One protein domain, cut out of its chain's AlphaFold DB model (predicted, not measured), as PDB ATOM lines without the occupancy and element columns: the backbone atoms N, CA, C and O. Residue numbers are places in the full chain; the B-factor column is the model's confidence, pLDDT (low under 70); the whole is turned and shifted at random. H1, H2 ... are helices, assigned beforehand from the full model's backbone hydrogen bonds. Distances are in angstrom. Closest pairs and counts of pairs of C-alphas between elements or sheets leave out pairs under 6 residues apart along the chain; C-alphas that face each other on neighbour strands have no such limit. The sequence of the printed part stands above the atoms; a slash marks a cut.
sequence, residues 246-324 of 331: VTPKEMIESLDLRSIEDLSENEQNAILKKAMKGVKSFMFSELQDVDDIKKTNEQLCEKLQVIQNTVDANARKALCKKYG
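This is residues 246 to 324 of the 331 residues of an uncharacterized protein of Candidatus Gastranaerophilales bacterium HUM_9 (UniProt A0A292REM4). One long helix, H4, runs almost the whole length of a rod, and three short helices, H1, H2 and H3, gather along one side of it, with H2 and H3 packing on its residues 307 to 318. After H3 a long link, residues 276 to 289, runs back to the far end of the rod, where H4 begins. The printed part has 79 residues with four named helices, in the order H1, H2, H3, H4, and no named strand; the class is all helix. The whole is loose, with a radius of gyration of the C-alphas of 14.8 A, and spans 52 by 17 by 16 A.

Find C-alpha 290 at (38.956, -10.567, 22.006); from there H4, residues 290 to 323, runs 46.8 A to C-alpha 323 at (30.026, 32.857, 36.959). H3, residues 265 to 275, is 15.2 A long. H2 is residues 257 to 260, 5.7 A. H1, residues 248 to 253, begins at C-alpha 248, (26.920, 9.758, 16.761), and is 8.8 A long.

Look first at residues 307 to 318 of H4, the part that touches H3; the closest C-alphas are those of Ala 275 and Thr 310, 5.6 A apart. H3 and H4 run opposite ways at a steep tilt of 51 degrees. H4 touches H2 with residues 311 to 316 alone, closest at the C-alphas of Ile 260 and Ala 315, 5.5 A. H1 is close to H4 but not clearly touching, at the C-alphas of Met 251 and Leu 304, 6.9 A. H1 and H2 are apart. In H1, H3 and H4 every O i to N i+4 pair is within hydrogen-bond range; H2 is too short for one.

The C-alphas farthest apart, Gln 288 and Gly 324, are 52.7 A from each other. The printed part has no cut. The link from H3 to H4 is long, and the other two are tight. The mean pLDDT of the printed part is 89.2, and no printed residue is under 70.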
ATOM      1  N   VAL A 246      29.203   2.388  15.484       85.75
ATOM      2  CA  VAL A 246      28.725   3.214  16.599       85.75
ATOM      3  C   VAL A 246      28.265   4.551  16.037       85.75
ATOM      4  O   VAL A 246      29.039   5.297  15.417       85.75
ATOM      5  N   THR A 247      26.988   4.861  16.215       88.12
ATOM      6  CA  THR A 247      26.375   6.088  15.705       88.12
ATOM      7  C   THR A 247      26.786   7.315  16.528       88.12
ATOM      8  O   THR A 247      27.139   7.205  17.702       88.12
ATOM      9  N   PRO A 248      26.683   8.544  15.979       89.06
ATOM     10  CA  PRO A 248      26.920   9.758  16.761       89.06
ATOM     11  C   PRO A 248      26.029   9.867  18.005       89.06
ATOM     12  O   PRO A 248      26.417  10.506  18.975       89.06
ATOM     13  N   LYS A 249      24.831   9.271  17.978       88.19
ATOM     14  CA  LYS A 249      23.925   9.266  19.128       88.19
ATOM     15  C   LYS A 249      24.488   8.397  20.255       88.19
ATOM     16  O   LYS A 249      24.598   8.873  21.376       88.19
ATOM     17  N   GLU A 250      24.901   7.180  19.934       88.31
ATOM     18  CA  GLU A 250      25.529   6.254  20.883       88.31
ATOM     19  C   GLU A 250      26.860   6.781  21.426       88.31
ATOM     20  O   GLU A 250      27.162   6.635  22.610       88.31
ATOM     21  N   MET A 251      27.632   7.482  20.589       89.62
ATOM     22  CA  MET A 251      28.828   8.183  21.053       89.62
ATOM     23  C   MET A 251      28.492   9.206  22.135       89.62
ATOM     24  O   MET A 251      29.193   9.244  23.136       89.62
ATOM     25  N   ILE A 252      27.432  10.009  21.962       89.12
ATOM     26  CA  ILE A 252      26.990  10.982  22.977       89.12
ATOM     27  C   ILE A 252      26.564  10.269  24.263       89.12
ATOM     28  O   ILE A 252      26.922  10.727  25.343       89.12
ATOM     29  N   GLU A 253      25.828   9.159  24.151       87.81
ATOM     30  CA  GLU A 253      25.400   8.339  25.296       87.81
ATOM     31  C   GLU A 253      26.596   7.738  26.063       87.81
ATOM     32  O   GLU A 253      26.479   7.447  27.249       87.81
ATOM     33  N   SER A 254      27.754   7.617  25.405       87.69
ATOM     34  CA  SER A 254      29.006   7.117  25.988       87.69
ATOM     35  C   SER A 254      29.901   8.213  26.591       87.69
ATOM     36  O   SER A 254      30.947   7.893  27.158       87.69
ATOM     37  N   LEU A 255      29.549   9.497  26.451       89.31
ATOM     38  CA  LEU A 255      30.326  10.611  27.009       89.31
ATOM     39  C   LEU A 255      30.016  10.836  28.492       89.31
ATOM     40  O   LEU A 255      28.895  10.633  28.959       89.31
ATOM     41  N   ASP A 256      30.995  11.369  29.218       90.88
ATOM     42  CA  ASP A 256      30.795  11.851  30.582       90.88
ATOM     43  C   ASP A 256      30.268  13.292  30.554       90.88
ATOM     44  O   ASP A 256      30.995  14.246  30.266       90.88
ATOM     45  N   LEU A 257      28.978  13.462  30.845       91.12
ATOM     46  CA  LEU A 257      28.294  14.756  30.742       91.12
ATOM     47  C   LEU A 257      28.319  15.584  32.035       91.12
ATOM     48  O   LEU A 257      27.738  16.671  32.071       91.12
ATOM     49  N   ARG A 258      29.027  15.137  33.081       91.56
ATOM     50  CA  ARG A 258      29.115  15.863  34.364       91.56
ATOM     51  C   ARG A 258      29.644  17.290  34.210       91.56
ATOM     52  O   ARG A 258      29.223  18.188  34.929       91.56
ATOM     53  N   SER A 259      30.531  17.538  33.241       88.75
ATOM     54  CA  SER A 259      31.118  18.869  33.026       88.75
ATOM     55  C   SER A 259      30.113  19.926  32.554       88.75
ATOM     56  O   SER A 259      30.367  21.120  32.718       88.75
ATOM     57  N   ILE A 260      28.971  19.516  31.992       90.00
ATOM     58  CA  ILE A 260      27.924  20.413  31.483       90.00
ATOM     59  C   ILE A 260      26.642  20.398  32.329       90.00
ATOM     60  O   ILE A 260      25.730  21.162  32.026       90.00
ATOM     61  N   GLU A 261      26.572  19.584  33.384       90.88
ATOM     62  CA  GLU A 261      25.357  19.347  34.182       90.88
ATOM     63  C   GLU A 261      24.775  20.637  34.793       90.88
ATOM     64  O   GLU A 261      23.567  20.861  34.752       90.88
ATOM     65  N   ASP A 262      25.637  21.553  35.242       87.19
ATOM     66  CA  ASP A 262      25.245  22.843  35.835       87.19
ATOM     67  C   ASP A 262      24.769  23.898  34.816       87.19
ATOM     68  O   ASP A 262      24.390  25.022  35.184       87.19
ATOM     69  N   LEU A 263      24.848  23.605  33.518       89.25
ATOM     70  CA  LEU A 263      24.415  24.507  32.452       89.25
ATOM     71  C   LEU A 263      22.937  24.291  32.126       89.25
ATOM     72  O   LEU A 263      22.368  23.238  32.392       89.25
ATOM     73  N   SER A 264      22.300  25.292  31.516       91.50
ATOM     74  CA  SER A 264      20.925  25.118  31.038       91.50
ATOM     75  C   SER A 264      20.859  24.073  29.918       91.50
ATOM     76  O   SER A 264      21.792  23.952  29.127       91.50
ATOM     77  N   GLU A 265      19.736  23.364  29.776       91.62
ATOM     78  CA  GLU A 265      19.553  22.324  28.747       91.62
ATOM     79  C   GLU A 265      19.854  22.834  27.320       91.62
ATOM     80  O   GLU A 265      20.436  22.137  26.487       91.62
ATOM     81  N   ASN A 266      19.531  24.101  27.039       92.19
ATOM     82  CA  ASN A 266      19.856  24.746  25.765       92.19
ATOM     83  C   ASN A 266      21.369  24.891  25.544       92.19
ATOM     84  O   ASN A 266      21.852  24.703  24.425       92.19
ATOM     85  N   GLU A 267      22.122  25.225  26.590       90.56
ATOM     86  CA  GLU A 267      23.581  25.341  26.538       90.56
ATOM     87  C   GLU A 267      24.247  23.969  26.460       90.56
ATOM     88  O   GLU A 267      25.148  23.793  25.639       90.56
ATOM     89  N   GLN A 268      23.757  22.989  27.224       92.19
ATOM     90  CA  GLN A 268      24.196  21.593  27.139       92.19
ATOM     91  C   GLN A 268      24.061  21.077  25.700       92.19
ATOM     92  O   GLN A 268      25.041  20.665  25.076       92.19
ATOM     93  N   ASN A 269      22.870  21.221  25.113       92.62
ATOM     94  CA  ASN A 269      22.597  20.822  23.735       92.62
ATOM     95  C   ASN A 269      23.456  21.578  22.711       92.62
ATOM     96  O   ASN A 269      23.869  21.001  21.704       92.62
ATOM     97  N   ALA A 270      23.734  22.865  22.932       92.19
ATOM     98  CA  ALA A 270      24.600  23.642  22.050       92.19
ATOM     99  C   ALA A 270      26.059  23.159  22.104       92.19
ATOM    100  O   ALA A 270      26.711  23.065  21.060       92.19
ATOM    101  N   ILE A 271      26.561  22.824  23.297       92.56
ATOM    102  CA  ILE A 271      27.910  22.283  23.495       92.56
ATOM    103  C   ILE A 271      28.032  20.914  22.828       92.56
ATOM    104  O   ILE A 271      28.951  20.721  22.032       92.56
ATOM    105  N   LEU A 272      27.075  20.013  23.060       92.88
ATOM    106  CA  LEU A 272      27.056  18.685  22.443       92.88
ATOM    107  C   LEU A 272      26.970  18.770  20.917       92.88
ATOM    108  O   LEU A 272      27.786  18.173  20.219       92.88
ATOM    109  N   LYS A 273      26.069  19.595  20.365       92.31
ATOM    110  CA  LYS A 273      25.980  19.818  18.908       92.31
ATOM    111  C   LYS A 273      27.282  20.343  18.313       92.31
ATOM    112  O   LYS A 273      27.620  20.005  17.181       92.31
ATOM    113  N   LYS A 274      28.000  21.194  19.047       91.38
ATOM    114  CA  LYS A 274      29.280  21.747  18.601       91.38
ATOM    115  C   LYS A 274      30.397  20.707  18.675       91.38
ATOM    116  O   LYS A 274      31.180  20.637  17.733       91.38
ATOM    117  N   ALA A 275      30.456  19.915  19.744       90.81
ATOM    118  CA  ALA A 275      31.440  18.845  19.916       90.81
ATOM    119  C   ALA A 275      31.253  17.723  18.883       90.81
ATOM    120  O   ALA A 275      32.226  17.209  18.345       90.81
ATOM    121  N   MET A 276      30.004  17.427  18.525       91.56
ATOM    122  CA  MET A 276      29.655  16.414  17.528       91.56
ATOM    123  C   MET A 276      29.669  16.934  16.086       91.56
ATOM    124  O   MET A 276      29.385  16.192  15.143       91.56
ATOM    125  N   LYS A 277      29.987  18.215  15.868       91.25
ATOM    126  CA  LYS A 277      29.960  18.813  14.532       91.25
ATOM    127  C   LYS A 277      31.019  18.161  13.638       91.25
ATOM    128  O   LYS A 277      32.210  18.378  13.816       91.25
ATOM    129  N   GLY A 278      30.563  17.433  12.619       85.56
ATOM    130  CA  GLY A 278      31.440  16.752  11.662       85.56
ATOM    131  C   GLY A 278      31.919  15.371  12.116       85.56
ATOM    132  O   GLY A 278      32.632  14.714  11.360       85.56
ATOM    133  N   VAL A 279      31.498  14.909  13.298       88.06
ATOM    134  CA  VAL A 279      31.720  13.531  13.743       88.06
ATOM    135  C   VAL A 279      30.848  12.600  12.900       88.06
ATOM    136  O   VAL A 279      29.643  12.812  12.756       88.06
ATOM    137  N   LYS A 280      31.475  11.587  12.303       90.06
ATOM    138  CA  LYS A 280      30.803  10.519  11.551       90.06
ATOM    139  C   LYS A 280      30.658   9.284  12.438       90.06
ATOM    140  O   LYS A 280      31.407   9.152  13.405       90.06
ATOM    141  N   SER A 281      29.751   8.378  12.072       88.69
ATOM    142  CA  SER A 281      29.677   7.054  12.695       88.69
ATOM    143  C   SER A 281      31.049   6.378  12.670       88.69
ATOM    144  O   SER A 281      31.784   6.473  11.680       88.69
ATOM    145  N   PHE A 282      31.403   5.726  13.769       87.56
ATOM    146  CA  PHE A 282      32.603   4.910  13.851       87.56
ATOM    147  C   PHE A 282      32.272   3.541  13.287       87.56
ATOM    148  O   PHE A 282      31.423   2.866  13.847       87.56
ATOM    149  N   MET A 283      32.899   3.154  12.181       88.62
ATOM    150  CA  MET A 283      32.721   1.820  11.611       88.62
ATOM    151  C   MET A 283      33.947   0.979  11.930       88.62
ATOM    152  O   MET A 283      35.068   1.491  11.856       88.62
ATOM    153  N   PHE A 284      33.725  -0.286  12.252       85.31
ATOM    154  CA  PHE A 284      34.776  -1.254  12.539       85.31
ATOM    155  C   PHE A 284      34.574  -2.528  11.718       85.31
ATOM    156  O   PHE A 284      33.493  -2.793  11.188       85.31
ATOM    157  N   SER A 285      35.667  -3.261  11.515       82.44
ATOM    158  CA  SER A 285      35.656  -4.518  10.772       82.44
ATOM    159  C   SER A 285      34.991  -5.628  11.577       82.44
ATOM    160  O   SER A 285      34.753  -5.492  12.773       82.44
ATOM    161  N   GLU A 286      34.708  -6.738  10.905       79.56
ATOM    162  CA  GLU A 286      34.287  -7.960  11.581       79.56
ATOM    163  C   GLU A 286      35.321  -8.375  12.634       79.56
ATOM    164  O   GLU A 286      36.523  -8.370  12.363       79.56
ATOM    165  N   LEU A 287      34.828  -8.658  13.838       82.75
ATOM    166  CA  LEU A 287      35.628  -9.000  15.007       82.75
ATOM    167  C   LEU A 287      35.769 -10.519  15.056       82.75
ATOM    168  O   LEU A 287      34.758 -11.223  15.102       82.75
ATOM    169  N   GLN A 288      37.001 -11.019  15.041       82.12
ATOM    170  CA  GLN A 288      37.260 -12.458  15.086       82.12
ATOM    171  C   GLN A 288      37.555 -12.933  16.505       82.12
ATOM    172  O   GLN A 288      37.214 -14.060  16.862       82.12
ATOM    173  N   ASP A 289      38.163 -12.075  17.324       85.12
ATOM    174  CA  ASP A 289      38.566 -12.425  18.677       85.12
ATOM    175  C   ASP A 289      38.501 -11.248  19.672       85.12
ATOM    176  O   ASP A 289      38.053 -10.132  19.395       85.12
ATOM    177  N   VAL A 290      38.933 -11.533  20.902       85.75
ATOM    178  CA  VAL A 290      38.956 -10.567  22.006       85.75
ATOM    179  C   VAL A 290      40.000  -9.466  21.793       85.75
ATOM    180  O   VAL A 290      39.839  -8.366  22.327       85.75
ATOM    181  N   ASP A 291      41.064  -9.719  21.038       89.06
ATOM    182  CA  ASP A 291      42.098  -8.721  20.784       89.06
ATOM    183  C   ASP A 291      41.638  -7.706  19.725       89.06
ATOM    184  O   ASP A 291      41.881  -6.507  19.892       89.06
ATOM    185  N   ASP A 292      40.853  -8.138  18.735       87.44
ATOM    186  CA  ASP A 292      40.129  -7.245  17.823       87.44
ATOM    187  C   ASP A 292      39.175  -6.312  18.582       87.44
ATOM    188  O   ASP A 292      39.132  -5.105  18.318       87.44
ATOM    189  N   ILE A 293      38.445  -6.849  19.568       87.25
ATOM    190  CA  ILE A 293      37.563  -6.063  20.445       87.25
ATOM    191  C   ILE A 293      38.367  -4.996  21.192       87.25
ATOM    192  O   ILE A 293      37.981  -3.825  21.195       87.25
ATOM    193  N   LYS A 294      39.493  -5.370  21.815       88.75
ATOM    194  CA  LYS A 294      40.343  -4.421  22.556       88.75
ATOM    195  C   LYS A 294      40.849  -3.308  21.651       88.75
ATOM    196  O   LYS A 294      40.674  -2.140  21.981       88.75
ATOM    197  N   LYS A 295      41.405  -3.660  20.493       91.12
ATOM    198  CA  LYS A 295      41.937  -2.694  19.526       91.12
ATOM    199  C   LYS A 295      40.855  -1.743  19.014       91.12
ATOM    200  O   LYS A 295      41.086  -0.540  18.893       91.12
ATOM    201  N   THR A 296      39.664  -2.266  18.737       90.75
ATOM    202  CA  THR A 296      38.514  -1.465  18.301       90.75
ATOM    203  C   THR A 296      38.057  -0.512  19.407       90.75
ATOM    204  O   THR A 296      37.841   0.672  19.148       90.75
ATOM    205  N   ASN A 297      37.988  -0.994  20.651       90.25
ATOM    206  CA  ASN A 297      37.655  -0.173  21.812       90.25
ATOM    207  C   ASN A 297      38.712   0.900  22.091       90.25
ATOM    208  O   ASN A 297      38.346   2.025  22.408       90.25
ATOM    209  N   GLU A 298      40.004   0.612  21.928       91.31
ATOM    210  CA  GLU A 298      41.072   1.613  22.046       91.31
ATOM    211  C   GLU A 298      40.878   2.750  21.033       91.31
ATOM    212  O   GLU A 298      40.828   3.921  21.413       91.31
ATOM    213  N   GLN A 299      40.658   2.415  19.758       90.75
ATOM    214  CA  GLN A 299      40.410   3.405  18.703       90.75
ATOM    215  C   GLN A 299      39.134   4.221  18.938       90.75
ATOM    216  O   GLN A 299      39.085   5.422  18.646       90.75
ATOM    217  N   LEU A 300      38.079   3.575  19.438       91.31
ATOM    218  CA  LEU A 300      36.836   4.253  19.774       91.31
ATOM    219  C   LEU A 300      37.029   5.193  20.969       91.31
ATOM    220  O   LEU A 300      36.612   6.349  20.903       91.31
ATOM    221  N   CYS A 301      37.716   4.741  22.017       90.75
ATOM    222  CA  CYS A 301      38.047   5.542  23.192       90.75
ATOM    223  C   CYS A 301      38.877   6.775  22.829       90.75
ATOM    224  O   CYS A 301      38.588   7.860  23.324       90.75
ATOM    225  N   GLU A 302      39.849   6.666  21.919       90.31
ATOM    226  CA  GLU A 302      40.600   7.829  21.429       90.31
ATOM    227  C   GLU A 302      39.679   8.874  20.782       90.31
ATOM    228  O   GLU A 302      39.792  10.075  21.050       90.31
ATOM    229  N   LYS A 303      38.717   8.431  19.964       90.19
ATOM    230  CA  LYS A 303      37.732   9.331  19.344       90.19
ATOM    231  C   LYS A 303      36.801   9.955  20.376       90.19
ATOM    232  O   LYS A 303      36.583  11.168  20.331       90.19
ATOM    233  N   LEU A 304      36.283   9.158  21.309       91.88
ATOM    234  CA  LEU A 304      35.449   9.645  22.406       91.88
ATOM    235  C   LEU A 304      36.214  10.655  23.263       91.88
ATOM    236  O   LEU A 304      35.661  11.699  23.594       91.88
ATOM    237  N   GLN A 305      37.503  10.434  23.519       92.06
ATOM    238  CA  GLN A 305      38.336  11.358  24.284       92.06
ATOM    239  C   GLN A 305      38.502  12.713  23.583       92.06
ATOM    240  O   GLN A 305      38.456  13.755  24.235       92.06
ATOM    241  N   VAL A 306      38.660  12.741  22.256       92.00
ATOM    242  CA  VAL A 306      38.716  14.004  21.491       92.00
ATOM    243  C   VAL A 306      37.402  14.784  21.615       92.00
ATOM    244  O   VAL A 306      37.411  16.009  21.796       92.00
ATOM    245  N   ILE A 307      36.272  14.080  21.549       92.75
ATOM    246  CA  ILE A 307      34.943  14.676  21.711       92.75
ATOM    247  C   ILE A 307      34.770  15.180  23.150       92.75
ATOM    248  O   ILE A 307      34.413  16.344  23.338       92.75
ATOM    249  N   GLN A 308      35.113  14.364  24.149       93.06
ATOM    250  CA  GLN A 308      35.053  14.699  25.573       93.06
ATOM    251  C   GLN A 308      35.878  15.949  25.891       93.06
ATOM    252  O   GLN A 308      35.362  16.909  26.455       93.06
ATOM    253  N   ASN A 309      37.125  16.013  25.417       92.56
ATOM    254  CA  ASN A 309      37.986  17.186  25.585       92.56
ATOM    255  C   ASN A 309      37.342  18.455  25.005       92.56
ATOM    256  O   ASN A 309      37.482  19.550  25.555       92.56
ATOM    257  N   THR A 310      36.618  18.317  23.891       92.94
ATOM    258  CA  THR A 310      35.898  19.426  23.260       92.94
ATOM    259  C   THR A 310      34.670  19.837  24.072       92.94
ATOM    260  O   THR A 310      34.409  21.037  24.208       92.94
ATOM    261  N   VAL A 311      33.922  18.877  24.624       93.06
ATOM    262  CA  VAL A 311      32.812  19.138  25.551       93.06
ATOM    263  C   VAL A 311      33.335  19.888  26.770       93.06
ATOM    264  O   VAL A 311      32.907  21.017  26.997       93.06
ATOM    265  N   ASP A 312      34.344  19.357  27.457       91.69
ATOM    266  CA  ASP A 312      34.900  19.932  28.684       91.69
ATOM    267  C   ASP A 312      35.507  21.322  28.470       91.69
ATOM    268  O   ASP A 312      35.398  22.204  29.325       91.69
ATOM    269  N   ALA A 313      36.158  21.556  27.327       91.00
ATOM    270  CA  ALA A 313      36.699  22.870  26.990       91.00
ATOM    271  C   ALA A 313      35.589  23.901  26.728       91.00
ATOM    272  O   ALA A 313      35.707  25.061  27.124       91.00
ATOM    273  N   ASN A 314      34.501  23.506  26.057       91.75
ATOM    274  CA  ASN A 314      33.362  24.400  25.837       91.75
ATOM    275  C   ASN A 314      32.540  24.601  27.123       91.75
ATOM    276  O   ASN A 314      32.054  25.708  27.353       91.75
ATOM    277  N   ALA A 315      32.436  23.573  27.965       91.25
ATOM    278  CA  ALA A 315      31.791  23.621  29.269       91.25
ATOM    279  C   ALA A 315      32.492  24.619  30.193       91.25
ATOM    280  O   ALA A 315      31.859  25.548  30.691       91.25
ATOM    281  N   ARG A 316      33.823  24.520  30.314       88.88
ATOM    282  CA  ARG A 316      34.641  25.478  31.073       88.88
ATOM    283  C   ARG A 316      34.413  26.919  30.621       88.88
ATOM    284  O   ARG A 316      34.167  27.785  31.456       88.88
ATOM    285  N   LYS A 317      34.398  27.173  29.309       88.81
ATOM    286  CA  LYS A 317      34.102  28.505  28.746       88.81
ATOM    287  C   LYS A 317      32.709  29.007  29.119       88.81
ATOM    288  O   LYS A 317      32.550  30.182  29.454       88.81
ATOM    289  N   ALA A 318      31.705  28.137  29.052       87.75
ATOM    290  CA  ALA A 318      30.333  28.478  29.411       87.75
ATOM    291  C   ALA A 318      30.201  28.787  30.911       87.75
ATOM    292  O   ALA A 318      29.617  29.808  31.270       87.75
ATOM    293  N   LEU A 319      30.821  27.982  31.776       86.12
ATOM    294  CA  LEU A 319      30.827  28.190  33.225       86.12
ATOM    295  C   LEU A 319      31.577  29.472  33.617       86.12
ATOM    296  O   LEU A 319      31.050  30.261  34.399       86.12
ATOM    297  N   CYS A 320      32.739  29.754  33.014       86.12
ATOM    298  CA  CYS A 320      33.453  31.027  33.200       86.12
ATOM    299  C   CYS A 320      32.556  32.222  32.872       86.12
ATOM    300  O   CYS A 320      32.486  33.189  33.628       86.12
ATOM    301  N   LYS A 321      31.828  32.142  31.750       85.75
ATOM    302  CA  LYS A 321      30.895  33.189  31.330       85.75
ATOM    303  C   LYS A 321      29.712  33.325  32.294       85.75
ATOM    304  O   LYS A 321      29.302  34.447  32.571       85.75
ATOM    305  N   LYS A 322      29.179  32.208  32.796       83.56
ATOM    306  CA  LYS A 322      28.051  32.172  33.737       83.56
ATOM    307  C   LYS A 322      28.418  32.784  35.091       83.56
ATOM    308  O   LYS A 322      27.637  33.558  35.635       83.56
ATOM    309  N   TYR A 323      29.598  32.457  35.615       83.19
ATOM    310  CA  TYR A 323      30.026  32.857  36.959       83.19
ATOM    311  C   TYR A 323      30.963  34.075  36.991       83.19
ATOM    312  O   TYR A 323      31.291  34.562  38.068       83.19
ATOM    313  N   GLY A 324      31.392  34.594  35.835       77.69
ATOM    314  CA  GLY A 324      32.313  35.733  35.755       77.69
ATOM    315  C   GLY A 324      33.735  35.419  36.242       77.69
ATOM    316  O   GLY A 324      34.467  36.332  36.622       77.69
TER     317      GLY A 324